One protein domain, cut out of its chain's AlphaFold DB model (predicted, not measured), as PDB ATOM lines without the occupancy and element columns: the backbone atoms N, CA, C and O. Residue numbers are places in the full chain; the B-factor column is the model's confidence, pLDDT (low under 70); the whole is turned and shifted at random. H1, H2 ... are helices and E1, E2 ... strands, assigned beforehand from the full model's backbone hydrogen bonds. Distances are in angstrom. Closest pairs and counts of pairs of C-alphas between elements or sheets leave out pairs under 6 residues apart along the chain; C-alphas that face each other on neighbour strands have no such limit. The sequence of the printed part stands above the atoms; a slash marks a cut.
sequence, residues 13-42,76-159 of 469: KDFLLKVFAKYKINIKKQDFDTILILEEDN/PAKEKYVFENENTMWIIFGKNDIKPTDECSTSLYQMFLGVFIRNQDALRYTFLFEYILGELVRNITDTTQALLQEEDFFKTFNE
ATOM      1  N   LYS A  13     -22.325 -23.628 -13.668       84.12
ATOM      2  CA  LYS A  13     -20.989 -23.534 -13.079       84.12
ATOM      3  C   LYS A  13     -20.060 -24.600 -13.641       84.12
ATOM      4  O   LYS A  13     -18.955 -24.272 -14.068       84.12
ATOM      5  N   ASP A  14     -20.505 -25.851 -13.673       84.25
ATOM      6  CA  ASP A  14     -19.713 -26.954 -14.219       84.25
ATOM      7  C   ASP A  14     -19.513 -26.803 -15.734       84.25
ATOM      8  O   ASP A  14     -18.404 -27.038 -16.216       84.25
ATOM      9  N   PHE A  15     -20.524 -26.335 -16.475       85.19
ATOM     10  CA  PHE A  15     -20.378 -26.008 -17.896       85.19
ATOM     11  C   PHE A  15     -19.296 -24.943 -18.124       85.19
ATOM     12  O   PHE A  15     -18.369 -25.157 -18.907       85.19
ATOM     13  N   LEU A  16     -19.368 -23.814 -17.413       87.62
ATOM     14  CA  LEU A  16     -18.383 -22.737 -17.531       87.62
ATOM     15  C   LEU A  16     -16.982 -23.237 -17.158       87.62
ATOM     16  O   LEU A  16     -16.024 -22.974 -17.882       87.62
ATOM     17  N   LEU A  17     -16.849 -24.040 -16.098       88.06
ATOM     18  CA  LEU A  17     -15.573 -24.667 -15.737       88.06
ATOM     19  C   LEU A  17     -15.041 -25.596 -16.835       88.06
ATOM     20  O   LEU A  17     -13.843 -25.560 -17.116       88.06
ATOM     21  N   LYS A  18     -15.897 -26.386 -17.497       88.44
ATOM     22  CA  LYS A  18     -15.506 -27.205 -18.660       88.44
ATOM     23  C   LYS A  18     -15.050 -26.336 -19.828       88.44
ATOM     24  O   LYS A  18     -14.034 -26.649 -20.446       88.44
ATOM     25  N   VAL A  19     -15.758 -25.243 -20.118       87.69
ATOM     26  CA  VAL A  19     -15.388 -24.269 -21.159       87.69
ATOM     27  C   VAL A  19     -14.003 -23.698 -20.879       87.69
ATOM     28  O   VAL A  19     -13.112 -23.768 -21.730       87.69
ATOM     29  N   PHE A  20     -13.780 -23.204 -19.666       86.50
ATOM     30  CA  PHE A  20     -12.501 -22.620 -19.284       86.50
ATOM     31  C   PHE A  20     -11.370 -23.647 -19.263       86.50
ATOM     32  O   PHE A  20     -10.279 -23.352 -19.752       86.50
ATOM     33  N   ALA A  21     -11.627 -24.873 -18.802       82.62
ATOM     34  CA  ALA A  21     -10.657 -25.962 -18.854       82.62
ATOM     35  C   ALA A  21     -10.287 -26.334 -20.301       82.62
ATOM     36  O   ALA A  21      -9.098 -26.402 -20.623       82.62
ATOM     37  N   LYS A  22     -11.276 -26.500 -21.196       84.56
ATOM     38  CA  LYS A  22     -11.056 -26.831 -22.619       84.56
ATOM     39  C   LYS A  22     -10.151 -25.803 -23.298       84.56
ATOM     40  O   LYS A  22      -9.241 -26.176 -24.036       84.56
ATOM     41  N   TYR A  23     -10.364 -24.516 -23.025       81.56
ATOM     42  CA  TYR A  23      -9.613 -23.425 -23.658       81.56
ATOM     43  C   TYR A  23      -8.437 -22.899 -22.824       81.56
ATOM     44  O   TYR A  23      -7.837 -21.874 -23.179       81.56
ATOM     45  N   LYS A  24      -8.072 -23.602 -21.742       75.56
ATOM     46  CA  LYS A  24      -6.962 -23.250 -20.839       75.56
ATOM     47  C   LYS A  24      -7.047 -21.801 -20.344       75.56
ATOM     48  O   LYS A  24      -6.066 -21.058 -20.380       75.56
ATOM     49  N   ILE A  25      -8.240 -21.375 -19.949       79.06
ATOM     50  CA  ILE A  25      -8.484 -20.071 -19.330       79.06
ATOM     51  C   ILE A  25      -8.318 -20.254 -17.821       79.06
ATOM     52  O   ILE A  25      -8.956 -21.115 -17.220       79.06
ATOM     53  N   ASN A  26      -7.409 -19.487 -17.219       76.00
ATOM     54  CA  ASN A  26      -7.012 -19.662 -15.823       76.00
ATOM     55  C   ASN A  26      -8.034 -19.036 -14.866       76.00
ATOM     56  O   ASN A  26      -7.893 -17.876 -14.472       76.00
ATOM     57  N   ILE A  27      -9.051 -19.816 -14.508       77.75
ATOM     58  CA  ILE A  27     -10.094 -19.457 -13.548       77.75
ATOM     59  C   ILE A  27     -10.446 -20.662 -12.673       77.75
ATOM     60  O   ILE A  27     -10.474 -21.806 -13.134       77.75
ATOM     61  N   LYS A  28     -10.682 -20.413 -11.388       80.06
ATOM     62  CA  LYS A  28     -10.935 -21.428 -10.365       80.06
ATOM     63  C   LYS A  28     -12.416 -21.488 -10.014       80.06
ATOM     64  O   LYS A  28     -13.156 -20.517 -10.131       80.06
ATOM     65  N   LYS A  29     -12.842 -22.636  -9.483       81.06
ATOM     66  CA  LYS A  29     -14.228 -22.870  -9.042       81.06
ATOM     67  C   LYS A  29     -14.709 -21.874  -7.976       81.06
ATOM     68  O   LYS A  29     -15.906 -21.614  -7.905       81.06
ATOM     69  N   GLN A  30     -13.811 -21.336  -7.150       81.94
ATOM     70  CA  GLN A  30     -14.150 -20.319  -6.145       81.94
ATOM     71  C   GLN A  30     -14.235 -18.884  -6.689       81.94
ATOM     72  O   GLN A  30     -14.711 -18.005  -5.977       81.94
ATOM     73  N   ASP A  31     -13.763 -18.635  -7.913       83.81
ATOM     74  CA  ASP A  31     -13.662 -17.277  -8.455       83.81
ATOM     75  C   ASP A  31     -15.020 -16.723  -8.896       83.81
ATOM     76  O   ASP A  31     -15.199 -15.507  -8.991       83.81
ATOM     77  N   PHE A  32     -15.981 -17.612  -9.152       86.44
ATOM     78  CA  PHE A  32     -17.327 -17.243  -9.547       86.44
ATOM     79  C   PHE A  32     -18.382 -18.227  -9.034       86.44
ATOM     80  O   PHE A  32     -18.101 -19.391  -8.736       86.44
ATOM     81  N   ASP A  33     -19.618 -17.752  -8.980       84.06
ATOM     82  CA  ASP A  33     -20.826 -18.551  -8.818       84.06
ATOM     83  C   ASP A  33     -21.803 -18.286  -9.947       84.06
ATOM     84  O   ASP A  33     -21.639 -17.357 -10.734       84.06
ATOM     85  N   THR A  34     -22.818 -19.133 -10.031       81.00
ATOM     86  CA  THR A  34     -23.822 -19.070 -11.081       81.00
ATOM     87  C   THR A  34     -25.215 -19.161 -10.501       81.00
ATOM     88  O   THR A  34     -25.422 -19.774  -9.450       81.00
ATOM     89  N   ILE A  35     -26.177 -18.623 -11.233       76.25
ATOM     90  CA  ILE A  35     -27.593 -18.768 -10.939       76.25
ATOM     91  C   ILE A  35     -28.363 -19.109 -12.212       76.25
ATOM     92  O   ILE A  35     -28.089 -18.552 -13.277       76.25
ATOM     93  N   LEU A  36     -29.326 -20.020 -12.083       76.06
ATOM     94  CA  LEU A  36     -30.374 -20.255 -13.066       76.06
ATOM     95  C   LEU A  36     -31.729 -20.104 -12.369       76.06
ATOM     96  O   LEU A  36     -32.000 -20.770 -11.368       76.06
ATOM     97  N   ILE A  37     -32.590 -19.252 -12.919       73.88
ATOM     98  CA  ILE A  37     -33.988 -19.126 -12.496       73.88
ATOM     99  C   ILE A  37     -34.887 -19.387 -13.696       73.88
ATOM    100  O   ILE A  37     -34.662 -18.818 -14.761       73.88
ATOM    101  N   LEU A  38     -35.908 -20.224 -13.505       70.31
ATOM    102  CA  LEU A  38     -37.015 -20.425 -14.436       70.31
ATOM    103  C   LEU A  38     -38.321 -20.102 -13.708       70.31
ATOM    104  O   LEU A  38     -38.655 -20.751 -12.717       70.31
ATOM    105  N   GLU A  39     -39.051 -19.105 -14.197       70.06
ATOM    106  CA  GLU A  39     -40.317 -18.636 -13.635       70.06
ATOM    107  C   GLU A  39     -41.424 -18.709 -14.692       70.06
ATOM    108  O   GLU A  39     -41.229 -18.310 -15.835       70.06
ATOM    109  N   GLU A  40     -42.596 -19.223 -14.330       66.19
ATOM    110  CA  GLU A  40     -43.746 -19.307 -15.233       66.19
ATOM    111  C   GLU A  40     -44.437 -17.934 -15.377       66.19
ATOM    112  O   GLU A  40     -45.034 -17.405 -14.425       66.19
ATOM    113  N   ASP A  41     -44.387 -17.364 -16.583       61.38
ATOM    114  CA  ASP A  41     -45.031 -16.104 -16.953       61.38
ATOM    115  C   ASP A  41     -46.513 -16.324 -17.276       61.38
ATOM    116  O   ASP A  41     -46.940 -16.468 -18.421       61.38
ATOM    117  N   ASN A  42     -47.326 -16.357 -16.223       55.16
ATOM    118  CA  ASN A  42     -48.770 -16.527 -16.335       55.16
ATOM    119  C   ASN A  42     -49.476 -15.175 -16.086       55.16
ATOM    120  O   ASN A  42     -49.679 -14.764 -14.938       55.16
ATOM    121  N   PRO A  76     -37.311  -5.651 -14.763       62.25
ATOM    122  CA  PRO A  76     -38.104  -5.765 -15.973       62.25
ATOM    123  C   PRO A  76     -37.574  -6.885 -16.884       62.25
ATOM    124  O   PRO A  76     -36.447  -7.361 -16.766       62.25
ATOM    125  N   ALA A  77     -38.363  -7.307 -17.856       57.88
ATOM    126  CA  ALA A  77     -37.838  -8.161 -18.909       57.88
ATOM    127  C   ALA A  77     -36.877  -7.347 -19.799       57.88
ATOM    128  O   ALA A  77     -37.311  -6.509 -20.589       57.88
ATOM    129  N   LYS A  78     -35.569  -7.563 -19.636       63.69
ATOM    130  CA  LYS A  78     -34.497  -7.022 -20.485       63.69
ATOM    131  C   LYS A  78     -33.497  -8.130 -20.793       63.69
ATOM    132  O   LYS A  78     -33.363  -9.065 -20.009       63.69
ATOM    133  N   GLU A  79     -32.764  -7.975 -21.892       73.06
ATOM    134  CA  GLU A  79     -31.776  -8.965 -22.336       73.06
ATOM    135  C   GLU A  79     -30.609  -9.125 -21.352       73.06
ATOM    136  O   GLU A  79     -30.126 -10.239 -21.177       73.06
ATOM    137  N   LYS A  80     -30.172  -8.048 -20.680       86.12
ATOM    138  CA  LYS A  80     -28.964  -8.050 -19.843       86.12
ATOM    139  C   LYS A  80     -29.036  -7.067 -18.667       86.12
ATOM    140  O   LYS A  80     -29.504  -5.937 -18.809       86.12
ATOM    141  N   TYR A  81     -28.467  -7.483 -17.539       83.38
ATOM    142  CA  TYR A  81     -28.203  -6.704 -16.334       83.38
ATOM    143  C   TYR A  81     -26.746  -6.863 -15.901       83.38
ATOM    144  O   TYR A  81     -26.220  -7.976 -15.882       83.38
ATOM    145  N   VAL A  82     -26.108  -5.752 -15.524       84.38
ATOM    146  CA  VAL A  82     -24.774  -5.742 -14.912       84.38
ATOM    147  C   VAL A  82     -24.847  -4.966 -13.610       84.38
ATOM    148  O   VAL A  82     -25.326  -3.833 -13.604       84.38
ATOM    149  N   PHE A  83     -24.367  -5.569 -12.528       82.62
ATOM    150  CA  PHE A  83     -24.212  -4.908 -11.234       82.62
ATOM    151  C   PHE A  83     -22.757  -5.046 -10.806       82.62
ATOM    152  O   PHE A  83     -22.249  -6.161 -10.711       82.62
ATOM    153  N   GLU A  84     -22.082  -3.927 -10.580       79.44
ATOM    154  CA  GLU A  84     -20.646  -3.889 -10.309       79.44
ATOM    155  C   GLU A  84     -20.370  -3.156  -8.998       79.44
ATOM    156  O   GLU A  84     -20.857  -2.047  -8.789       79.44
ATOM    157  N   ASN A  85     -19.559  -3.788  -8.149       73.50
ATOM    158  CA  ASN A  85     -18.944  -3.201  -6.962       73.50
ATOM    159  C   ASN A  85     -17.410  -3.273  -7.118       73.50
ATOM    160  O   ASN A  85     -16.913  -3.923  -8.035       73.50
ATOM    161  N   GLU A  86     -16.640  -2.665  -6.206       67.75
ATOM    162  CA  GLU A  86     -15.169  -2.558  -6.328       67.75
ATOM    163  C   GLU A  86     -14.445  -3.886  -6.617       67.75
ATOM    164  O   GLU A  86     -13.473  -3.906  -7.369       67.75
ATOM    165  N   ASN A  87     -14.923  -4.999  -6.048       71.44
ATOM    166  CA  ASN A  87     -14.256  -6.304  -6.135       71.44
ATOM    167  C   ASN A  87     -15.130  -7.419  -6.716       71.44
ATOM    168  O   ASN A  87     -14.669  -8.557  -6.829       71.44
ATOM    169  N   THR A  88     -16.384  -7.127  -7.061       78.56
ATOM    170  CA  THR A  88     -17.344  -8.149  -7.486       78.56
ATOM    171  C   THR A  88     -18.248  -7.656  -8.600       78.56
ATOM    172  O   THR A  88     -18.483  -6.459  -8.760       78.56
ATOM    173  N   MET A  89     -18.768  -8.597  -9.386       85.38
ATOM    174  CA  MET A  89     -19.675  -8.270 -10.478       85.38
ATOM    175  C   MET A  89     -20.719  -9.353 -10.703       85.38
ATOM    176  O   MET A  89     -20.391 -10.534 -10.769       85.38
ATOM    177  N   TRP A  90     -21.965  -8.933 -10.899       86.50
ATOM    178  CA  TRP A  90     -23.036  -9.755 -11.442       86.50
ATOM    179  C   TRP A  90     -23.268  -9.442 -12.910       86.50
ATOM    180  O   TRP A  90     -23.436  -8.282 -13.284       86.50
ATOM    181  N   ILE A  91     -23.359 -10.495 -13.714       87.31
ATOM    182  CA  ILE A  91     -23.809 -10.443 -15.103       87.31
ATOM    183  C   ILE A  91     -24.998 -11.381 -15.204       87.31
ATOM    184  O   ILE A  91     -24.860 -12.570 -14.920       87.31
ATOM    185  N   ILE A  92     -26.165 -10.855 -15.564       85.06
ATOM    186  CA  ILE A  92     -27.413 -11.621 -15.608       85.06
ATOM    187  C   ILE A  92     -28.101 -11.359 -16.939       85.06
ATOM    188  O   ILE A  92     -28.337 -10.211 -17.303       85.06
ATOM    189  N   PHE A  93     -28.448 -12.420 -17.650       84.69
ATOM    190  CA  PHE A  93     -29.212 -12.370 -18.885       84.69
ATOM    191  C   PHE A  93     -30.625 -12.889 -18.650       84.69
ATOM    192  O   PHE A  93     -30.808 -13.939 -18.033       84.69
ATOM    193  N   GLY A  94     -31.611 -12.142 -19.142       78.88
ATOM    194  CA  GLY A  94     -33.026 -12.490 -19.072       78.88
ATOM    195  C   GLY A  94     -33.560 -12.900 -20.442       78.88
ATOM    196  O   GLY A  94     -33.253 -12.255 -21.446       78.88
ATOM    197  N   LYS A  95     -34.387 -13.945 -20.493       78.62
ATOM    198  CA  LYS A  95     -35.114 -14.354 -21.701       78.62
ATOM    199  C   LYS A  95     -36.558 -14.691 -21.372       78.62
ATOM    200  O   LYS A  95     -36.818 -15.429 -20.430       78.62
ATOM    201  N   ASN A  96     -37.475 -14.152 -22.163       77.75
ATOM    202  CA  ASN A  96     -38.902 -14.429 -22.050       77.75
ATOM    203  C   ASN A  96     -39.339 -15.483 -23.060       77.75
ATOM    204  O   ASN A  96     -38.586 -15.842 -23.969       77.75
ATOM    205  N   ASP A  97     -40.599 -15.886 -22.931       75.56
ATOM    206  CA  ASP A  97     -41.325 -16.662 -23.929       75.56
ATOM    207  C   ASP A  97     -40.675 -18.021 -24.232       75.56
ATOM    208  O   ASP A  97     -40.782 -18.552 -25.340       75.56
ATOM    209  N   ILE A  98     -40.009 -18.609 -23.233       74.25
ATOM    210  CA  ILE A  98     -39.426 -19.945 -23.348       74.25
ATOM    211  C   ILE A  98     -40.539 -20.977 -23.247       74.25
ATOM    212  O   ILE A  98     -41.345 -20.954 -22.312       74.25
ATOM    213  N   LYS A  99     -40.571 -21.899 -24.213       71.00
ATOM    214  CA  LYS A  99     -41.581 -22.951 -24.242       71.00
ATOM    215  C   LYS A  99     -41.256 -24.053 -23.229       71.00
ATOM    216  O   LYS A  99     -40.118 -24.532 -23.209       71.00
ATOM    217  N   PRO A 100     -42.237 -24.489 -22.423       67.12
ATOM    218  CA  PRO A 100     -42.114 -25.722 -21.667       67.12
ATOM    219  C   PRO A 100     -42.034 -26.912 -22.618       67.12
ATOM    220  O   PRO A 100     -42.551 -26.893 -23.735       67.12
ATOM    221  N   THR A 101     -41.384 -27.967 -22.151       62.78
ATOM    222  CA  THR A 101     -41.158 -29.189 -22.927       62.78
ATOM    223  C   THR A 101     -42.356 -30.125 -22.968       62.78
ATOM    224  O   THR A 101     -42.405 -30.995 -23.830       62.78
ATOM    225  N   ASP A 102     -43.329 -29.939 -22.074       60.53
ATOM    226  CA  ASP A 102     -44.604 -30.651 -22.132       60.53
ATOM    227  C   ASP A 102     -45.548 -29.956 -23.123       60.53
ATOM    228  O   ASP A 102     -46.012 -28.843 -22.874       60.53
ATOM    229  N   GLU A 103     -45.873 -30.646 -24.223       52.22
ATOM    230  CA  GLU A 103     -46.737 -30.170 -25.325       52.22
ATOM    231  C   GLU A 103     -48.143 -29.708 -24.879       52.22
ATOM    232  O   GLU A 103     -48.853 -29.056 -25.644       52.22
ATOM    233  N   CYS A 104     -48.548 -30.013 -23.642       49.59
ATOM    234  CA  CYS A 104     -49.843 -29.642 -23.065       49.59
ATOM    235  C   CYS A 104     -49.843 -28.321 -22.275       49.59
ATOM    236  O   CYS A 104     -50.922 -27.861 -21.897       49.59
ATOM    237  N   SER A 105     -48.685 -27.716 -21.984       56.94
ATOM    238  CA  SER A 105     -48.632 -26.458 -21.229       56.94
ATOM    239  C   SER A 105     -48.719 -25.250 -22.163       56.94
ATOM    240  O   SER A 105     -47.918 -25.087 -23.080       56.94
ATOM    241  N   THR A 106     -49.701 -24.380 -21.924       57.47
ATOM    242  CA  THR A 106     -49.870 -23.105 -22.645       57.47
ATOM    243  C   THR A 106     -49.061 -21.962 -22.033       57.47
ATOM    244  O   THR A 106     -49.077 -20.851 -22.563       57.47
ATOM    245  N   SER A 107     -48.394 -22.206 -20.905       63.34
ATOM    246  CA  SER A 107     -47.665 -21.188 -20.157       63.34
ATOM    247  C   SER A 107     -46.287 -20.940 -20.757       63.34
ATOM    248  O   SER A 107     -45.591 -21.871 -21.154       63.34
ATOM    249  N   LEU A 108     -45.873 -19.677 -20.795       68.88
ATOM    250  CA  LEU A 108     -44.521 -19.286 -21.185       68.88
ATOM    251  C   LEU A 108     -43.653 -19.122 -19.944       68.88
ATOM    252  O   LEU A 108     -44.164 -18.806 -18.875       68.88
ATOM    253  N   TYR A 109     -42.347 -19.330 -20.079       72.12
ATOM    254  CA  TYR A 109     -41.397 -19.129 -18.989       72.12
ATOM    255  C   TYR A 109     -40.508 -17.915 -19.238       72.12
ATOM    256  O   TYR A 109     -40.081 -17.640 -20.364       72.12
ATOM    257  N   GLN A 110     -40.192 -17.229 -18.148       74.81
ATOM    258  CA  GLN A 110     -39.090 -16.299 -18.035       74.81
ATOM    259  C   GLN A 110     -37.889 -17.022 -17.421       74.81
ATOM    260  O   GLN A 110     -38.005 -17.721 -16.416       74.81
ATOM    261  N   MET A 111     -36.722 -16.848 -18.025       78.06
ATOM    262  CA  MET A 111     -35.466 -17.425 -17.568       78.06
ATOM    263  C   MET A 111     -34.453 -16.341 -17.259       78.06
ATOM    264  O   MET A 111     -34.290 -15.398 -18.034       78.06
ATOM    265  N   PHE A 112     -33.712 -16.540 -16.174       78.62
ATOM    266  CA  PHE A 112     -32.527 -15.762 -15.854       78.62
ATOM    267  C   PHE A 112     -31.321 -16.672 -15.716       78.62
ATOM    268  O   PHE A 112     -31.334 -17.621 -14.933       78.62
ATOM    269  N   LEU A 113     -30.268 -16.339 -16.450       81.88
ATOM    270  CA  LEU A 113     -28.970 -16.978 -16.355       81.88
ATOM    271  C   LEU A 113     -27.960 -15.948 -15.866       81.88
ATOM    272  O   LEU A 113     -27.849 -14.879 -16.463       81.88
ATOM    273  N   GLY A 114     -27.224 -16.240 -14.798       84.06
ATOM    274  CA  GLY A 114     -26.293 -15.265 -14.243       84.06
ATOM    275  C   GLY A 114     -25.007 -15.848 -13.692       84.06
ATOM    276  O   GLY A 114     -24.955 -17.002 -13.267       84.06
ATOM    277  N   VAL A 115     -23.974 -15.010 -13.683       88.62
ATOM    278  CA  VAL A 115     -22.669 -15.273 -13.076       88.62
ATOM    279  C   VAL A 115     -22.355 -14.163 -12.083       88.62
ATOM    280  O   VAL A 115     -22.480 -12.981 -12.407       88.62
ATOM    281  N   PHE A 116     -21.918 -14.558 -10.893       87.06
ATOM    282  CA  PHE A 116     -21.330 -13.687  -9.885       87.06
ATOM    283  C   PHE A 116     -19.832 -13.906  -9.825       87.06
ATOM    284  O   PHE A 116     -19.391 -15.011  -9.533       87.06
ATOM    285  N   ILE A 117     -19.048 -12.868 -10.053       87.44
ATOM    286  CA  ILE A 117     -17.589 -12.909 -10.022       87.44
ATOM    287  C   ILE A 117     -17.134 -12.325  -8.680       87.44
ATOM    288  O   ILE A 117     -17.504 -11.199  -8.348       87.44
ATOM    289  N   ARG A 118     -16.359 -13.093  -7.903       76.81
ATOM    290  CA  ARG A 118     -16.001 -12.788  -6.501       76.81
ATOM    291  C   ARG A 118     -14.634 -12.115  -6.314       76.81
ATOM    292  O   ARG A 118     -14.362 -11.615  -5.227       76.81
ATOM    293  N   ASN A 119     -13.753 -12.178  -7.314       71.75
ATOM    294  CA  ASN A 119     -12.331 -11.836  -7.189       71.75
ATOM    295  C   ASN A 119     -11.888 -10.870  -8.303       71.75
ATOM    296  O   ASN A 119     -12.243 -11.086  -9.464       71.75
ATOM    297  N   GLN A 120     -11.055  -9.873  -7.971       68.69
ATOM    298  CA  GLN A 120     -10.428  -8.952  -8.926       68.69
ATOM    299  C   GLN A 120      -9.720  -9.674 -10.080       68.69
ATOM    300  O   GLN A 120      -9.903  -9.294 -11.237       68.69
ATOM    301  N   ASP A 121      -9.000 -10.765  -9.802       69.00
ATOM    302  CA  ASP A 121      -8.331 -11.556 -10.844       69.00
ATOM    303  C   ASP A 121      -9.313 -12.118 -11.876       69.00
ATOM    304  O   ASP A 121      -8.984 -12.246 -13.053       69.00
ATOM    305  N   ALA A 122     -10.526 -12.462 -11.449       78.00
ATOM    306  CA  ALA A 122     -11.547 -13.037 -12.311       78.00
ATOM    307  C   ALA A 122     -12.381 -11.971 -13.032       78.00
ATOM    308  O   ALA A 122     -12.928 -12.257 -14.099       78.00
ATOM    309  N   LEU A 123     -12.413 -10.728 -12.529       79.19
ATOM    310  CA  LEU A 123     -13.063  -9.593 -13.199       79.19
ATOM    311  C   LEU A 123     -12.446  -9.284 -14.572       79.19
ATOM    312  O   LEU A 123     -13.089  -8.646 -15.402       79.19
ATOM    313  N   ARG A 124     -11.227  -9.751 -14.869       75.62
ATOM    314  CA  ARG A 124     -10.660  -9.655 -16.229       75.62
ATOM    315  C   ARG A 124     -11.427 -10.494 -17.256       75.62
ATOM    316  O   ARG A 124     -11.411 -10.185 -18.441       75.62
ATOM    317  N   TYR A 125     -12.134 -11.533 -16.810       85.50
ATOM    318  CA  TYR A 125     -12.935 -12.407 -17.666       85.50
ATOM    319  C   TYR A 125     -14.391 -11.961 -17.791       85.50
ATOM    320  O   TYR A 125     -15.153 -12.619 -18.491       85.50
ATOM    321  N   THR A 126     -14.779 -10.845 -17.167       88.19
ATOM    322  CA  THR A 126     -16.139 -10.287 -17.196       88.19
ATOM    323  C   THR A 126     -16.751 -10.285 -18.595       88.19
ATOM    324  O   THR A 126     -17.818 -10.851 -18.804       88.19
ATOM    325  N   PHE A 127     -16.059  -9.703 -19.575       91.25
ATOM    326  CA  PHE A 127     -16.588  -9.590 -20.934       91.25
ATOM    327  C   PHE A 127     -16.688 -10.944 -21.638       91.25
ATOM    328  O   PHE A 127     -17.572 -11.145 -22.464       91.25
ATOM    329  N   LEU A 128     -15.807 -11.889 -21.304       91.94
ATOM    330  CA  LEU A 128     -15.902 -13.241 -21.835       91.94
ATOM    331  C   LEU A 128     -17.077 -14.003 -21.212       91.94
ATOM    332  O   LEU A 128     -17.794 -14.691 -21.932       91.94
ATOM    333  N   PHE A 129     -17.300 -13.872 -19.901       91.75
ATOM    334  CA  PHE A 129     -18.498 -14.405 -19.251       91.75
ATOM    335  C   PHE A 129     -19.755 -13.840 -19.893       91.75
ATOM    336  O   PHE A 129     -20.659 -14.597 -20.228       91.75
ATOM    337  N   GLU A 130     -19.792 -12.528 -20.103       91.69
ATOM    338  CA  GLU A 130     -20.898 -11.867 -20.778       91.69
ATOM    339  C   GLU A 130     -21.161 -12.450 -22.166       91.69
ATOM    340  O   GLU A 130     -22.301 -12.804 -22.464       91.69
ATOM    341  N   TYR A 131     -20.119 -12.594 -22.984       92.50
ATOM    342  CA  TYR A 131     -20.234 -13.194 -24.306       92.50
ATOM    343  C   TYR A 131     -20.772 -14.628 -24.235       92.50
ATOM    344  O   TYR A 131     -21.762 -14.943 -24.888       92.50
ATOM    345  N   ILE A 132     -20.173 -15.487 -23.400       90.50
ATOM    346  CA  ILE A 132     -20.588 -16.892 -23.265       90.50
ATOM    347  C   ILE A 132     -22.048 -16.981 -22.807       90.50
ATOM    348  O   ILE A 132     -22.823 -17.730 -23.394       90.50
ATOM    349  N   LEU A 133     -22.446 -16.209 -21.790       88.06
ATOM    350  CA  LEU A 133     -23.827 -16.179 -21.305       88.06
ATOM    351  C   LEU A 133     -24.798 -15.687 -22.381       88.06
ATOM    352  O   LEU A 133     -25.865 -16.275 -22.549       88.06
ATOM    353  N   GLY A 134     -24.423 -14.647 -23.126       87.06
ATOM    354  CA  GLY A 134     -25.211 -14.132 -24.240       87.06
ATOM    355  C   GLY A 134     -25.408 -15.168 -25.348       87.06
ATOM    356  O   GLY A 134     -26.531 -15.340 -25.822       87.06
ATOM    357  N   GLU A 135     -24.355 -15.898 -25.727       85.94
ATOM    358  CA  GLU A 135     -24.441 -16.986 -26.711       85.94
ATOM    359  C   GLU A 135     -25.329 -18.134 -26.227       85.94
ATOM    360  O   GLU A 135     -26.176 -18.614 -26.981       85.94
ATOM    361  N   LEU A 136     -25.200 -18.541 -24.960       81.94
ATOM    362  CA  LEU A 136     -26.078 -19.554 -24.371       81.94
ATOM    363  C   LEU A 136     -27.543 -19.111 -24.449       81.94
ATOM    364  O   LEU A 136     -28.385 -19.777 -25.049       81.94
ATOM    365  N   VAL A 137     -27.847 -17.925 -23.919       80.94
ATOM    366  CA  VAL A 137     -29.213 -17.393 -23.841       80.94
ATOM    367  C   VAL A 137     -29.825 -17.200 -25.224       80.94
ATOM    368  O   VAL A 137     -31.007 -17.502 -25.418       80.94
ATOM    369  N   ARG A 138     -29.046 -16.755 -26.218       79.06
ATOM    370  CA  ARG A 138     -29.528 -16.632 -27.601       79.06
ATOM    371  C   ARG A 138     -30.009 -17.979 -28.141       79.06
ATOM    372  O   ARG A 138     -31.086 -18.029 -28.734       79.06
ATOM    373  N   ASN A 139     -29.280 -19.051 -27.847       74.19
ATOM    374  CA  ASN A 139     -29.543 -20.392 -28.363       74.19
ATOM    375  C   ASN A 139     -30.644 -21.165 -27.612       74.19
ATOM    376  O   ASN A 139     -31.103 -22.176 -28.124       74.19
ATOM    377  N   ILE A 140     -31.100 -20.720 -26.433       74.88
ATOM    378  CA  ILE A 140     -32.158 -21.411 -25.660       74.88
ATOM    379  C   ILE A 140     -33.548 -21.125 -26.245       74.88
ATOM    380  O   ILE A 140     -34.031 -20.002 -26.121       74.88
ATOM    381  N   THR A 141     -34.240 -22.105 -26.825       71.31
ATOM    382  CA  THR A 141     -35.636 -21.932 -27.297       71.31
ATOM    383  C   THR A 141     -36.693 -22.579 -26.404       71.31
ATOM    384  O   THR A 141     -37.854 -22.170 -26.429       71.31
ATOM    385  N   ASP A 142     -36.303 -23.564 -25.601       70.31
ATOM    386  CA  ASP A 142     -37.183 -24.308 -24.699       70.31
ATOM    387  C   ASP A 142     -36.463 -24.685 -23.393       70.31
ATOM    388  O   ASP A 142     -35.242 -24.539 -23.256       70.31
ATOM    389  N   THR A 143     -37.231 -25.171 -22.419       65.62
ATOM    390  CA  THR A 143     -36.711 -25.535 -21.095       65.62
ATOM    391  C   THR A 143     -35.755 -26.733 -21.109       65.62
ATOM    392  O   THR A 143     -34.963 -26.845 -20.183       65.62
ATOM    393  N   THR A 144     -35.769 -27.611 -22.119       66.50
ATOM    394  CA  THR A 144     -34.819 -28.741 -22.233       66.50
ATOM    395  C   THR A 144     -33.478 -28.264 -22.763       66.50
ATOM    396  O   THR A 144     -32.436 -28.678 -22.259       66.50
ATOM    397  N   GLN A 145     -33.470 -27.358 -23.740       65.00
ATOM    398  CA  GLN A 145     -32.238 -26.761 -24.246       65.00
ATOM    399  C   GLN A 145     -31.537 -25.943 -23.176       65.00
ATOM    400  O   GLN A 145     -30.330 -26.088 -23.036       65.00
ATOM    401  N   ALA A 146     -32.270 -25.173 -22.365       60.03
ATOM    402  CA  ALA A 146     -31.701 -24.512 -21.187       60.03
ATOM    403  C   ALA A 146     -30.934 -25.489 -20.281       60.03
ATOM    404  O   ALA A 146     -30.011 -25.072 -19.587       60.03
ATOM    405  N   LEU A 147     -31.293 -26.780 -20.323       59.75
ATOM    406  CA  LEU A 147     -30.692 -27.829 -19.516       59.75
ATOM    407  C   LEU A 147     -29.567 -28.637 -20.196       59.75
ATOM    408  O   LEU A 147     -28.881 -29.384 -19.500       59.75
ATOM    409  N   LEU A 148     -29.329 -28.498 -21.510       59.62
ATOM    410  CA  LEU A 148     -28.458 -29.410 -22.287       59.62
ATOM    411  C   LEU A 148     -27.453 -28.734 -23.254       59.62
ATOM    412  O   LEU A 148     -26.976 -29.360 -24.196       59.62
ATOM    413  N   GLN A 149     -27.059 -27.479 -23.028       65.19
ATOM    414  CA  GLN A 149     -26.297 -26.686 -24.019       65.19
ATOM    415  C   GLN A 149     -24.810 -27.018 -24.217       65.19
ATOM    416  O   GLN A 149     -24.146 -26.377 -25.037       65.19
ATOM    417  N   GLU A 150     -24.252 -27.978 -23.479       71.69
ATOM    418  CA  GLU A 150     -22.800 -28.175 -23.489       71.69
ATOM    419  C   GLU A 150     -22.275 -28.608 -24.869       71.69
ATOM    420  O   GLU A 150     -21.289 -28.057 -25.363       71.69
ATOM    421  N   GLU A 151     -22.936 -29.575 -25.514       74.12
ATOM    422  CA  GLU A 151     -22.447 -30.149 -26.771       74.12
ATOM    423  C   GLU A 151     -22.451 -29.148 -27.924       74.12
ATOM    424  O   GLU A 151     -21.479 -29.078 -28.675       74.12
ATOM    425  N   ASP A 152     -23.521 -28.373 -28.075       77.12
ATOM    426  CA  ASP A 152     -23.677 -27.467 -29.214       77.12
ATOM    427  C   ASP A 152     -22.723 -26.274 -29.122       77.12
ATOM    428  O   ASP A 152     -22.132 -25.873 -30.131       77.12
ATOM    429  N   PHE A 153     -22.465 -25.779 -27.907       83.75
ATOM    430  CA  PHE A 153     -21.421 -24.783 -27.681       83.75
ATOM    431  C   PHE A 153     -20.046 -25.334 -28.074       83.75
ATOM    432  O   PHE A 153     -19.289 -24.681 -28.794       83.75
ATOM    433  N   PHE A 154     -19.711 -26.559 -27.655       83.19
ATOM    434  CA  PHE A 154     -18.417 -27.153 -27.982       83.19
ATOM    435  C   PHE A 154     -18.268 -27.570 -29.442       83.19
ATOM    436  O   PHE A 154     -17.131 -27.552 -29.908       83.19
ATOM    437  N   LYS A 155     -19.359 -27.896 -30.147       84.12
ATOM    438  CA  LYS A 155     -19.376 -28.118 -31.605       84.12
ATOM    439  C   LYS A 155     -19.132 -26.819 -32.366       84.12
ATOM    440  O   LYS A 155     -18.359 -26.815 -33.321       84.12
ATOM    441  N   THR A 156     -19.773 -25.732 -31.936       83.50
ATOM    442  CA  THR A 156     -19.601 -24.396 -32.529       83.50
ATOM    443  C   THR A 156     -18.172 -23.904 -32.321       83.50
ATOM    444  O   THR A 156     -17.496 -23.489 -33.260       83.50
ATOM    445  N   PHE A 157     -17.672 -24.037 -31.095       87.25
ATOM    446  CA  PHE A 157     -16.328 -23.639 -30.702       87.25
ATOM    447  C   PHE A 157     -15.446 -24.873 -30.518       87.25
ATOM    448  O   PHE A 157     -15.106 -25.286 -29.410       87.25
ATOM    449  N   ASN A 158     -15.052 -25.513 -31.615       84.50
ATOM    450  CA  ASN A 158     -14.156 -26.667 -31.504       84.50
ATOM    451  C   ASN A 158     -12.754 -26.260 -31.019       84.50
ATOM    452  O   ASN A 158     -12.148 -26.978 -30.223       84.50
ATOM    453  N   GLU A 159     -12.285 -25.076 -31.416       83.31
ATOM    454  CA  GLU A 159     -10.969 -24.541 -31.070       83.31
ATOM    455  C   GLU A 159     -11.062 -23.210 -30.316       83.31
ATOM    456  O   GLU A 159     -11.931 -22.379 -30.587       83.31
TER     457      GLU A 159
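AT A GLANCE: This is residues 13 to 42 and 76 to 159 of the 469 residues of the protein "DAC domain-containing protein" of Roseburia sp (UniProt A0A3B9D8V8). What does one see first? A long, twisted sheet of four strands has H3 lying along one face over E4 and E3, while H1 stands up from the same face over E1 and the other face is bare of helices. H5 lies farther out, beyond H1 and H3. What is it made of? The printed part has 114 residues, with elements in the order H1 E1 E2 E3 E4 H2 H3 H4 H5; the sheet runs E1 E4 E3 E2, antiparallel throughout, and the class is mixed, helices and strands. It is compact, with a radius of gyration of the C-alphas of 14.8 A and spans of 46 by 33 by 19 A.

IN THESE COORDINATES: Where does the printed part begin? H1, residues 13 to 22, begins at C-alpha 13 (-20.989, -23.534, -13.079). Where are the strands? E1 is residues 32 to 41, 28.7 A long, E2 residues 80 to 85, E3 residues 88 to 98, 29.6 A, and E4 residues 108 to 117, 29.8 A. Which helices follow? H2 is residues 120 to 123, H3 residues 126 to 139, 20.2 A, and H4 residues 145 to 148. H5, residues 150 to 156, ends at C-alpha 156 (-19.601, -24.396, -32.529).

HOW THE PARTS SIT: How is the sheet joined? N 35 of E1 and O 114 of E4 are 2.9 A apart, N 93 of E3 and O 113 of E4 2.8 A, and N 83 of E2 and O 90 of E3 3.0 A, each within hydrogen-bond range. E2 E3 E4 form a meander, each strand the antiparallel neighbour of the one before, with hairpins E2 and E3, and E3 and E4. Which helices are on it? H1 and H3 on one face make two layers, helices over a sheet: H3 runs along the strands at a height of 9.3 A, its closest C-alphas to E3 being Glu 130 and Ile 91, 6.5 A. H1 stands up over E1 at 11.6 A, with the closest C-alphas Lys 13 and Thr 34 5.7 A apart. H2 and H4 only graze the sheet. Where is H5? It is not on the sheet, and is close to but not clearly touching H1, closest C-alphas Phe 15 and Glu 150, 6.5 A, and H3, Leu 136 and Phe 153, 7.7 A. How do the helix backbones run? In H1, H3 and H5 every O i to N i+4 pair is within hydrogen-bond range; H2 and H4 are too short for such a pair.

THE WHOLE: How large is it? The two C-alphas farthest apart, those of Glu 86 and Cys 104, are 47.1 A apart. Is it whole? Residues 43 to 75 are not printed, and C-alphas 42 and 76 are 15.2 A apart across the cut; of the links printed whole, none is long. Where is confidence low? The mean pLDDT of the printed part is 77.1, and residues 40 to 42, 76 to 78, 86, 100 to 108, 120 to 121 and 143 to 149 are under 70.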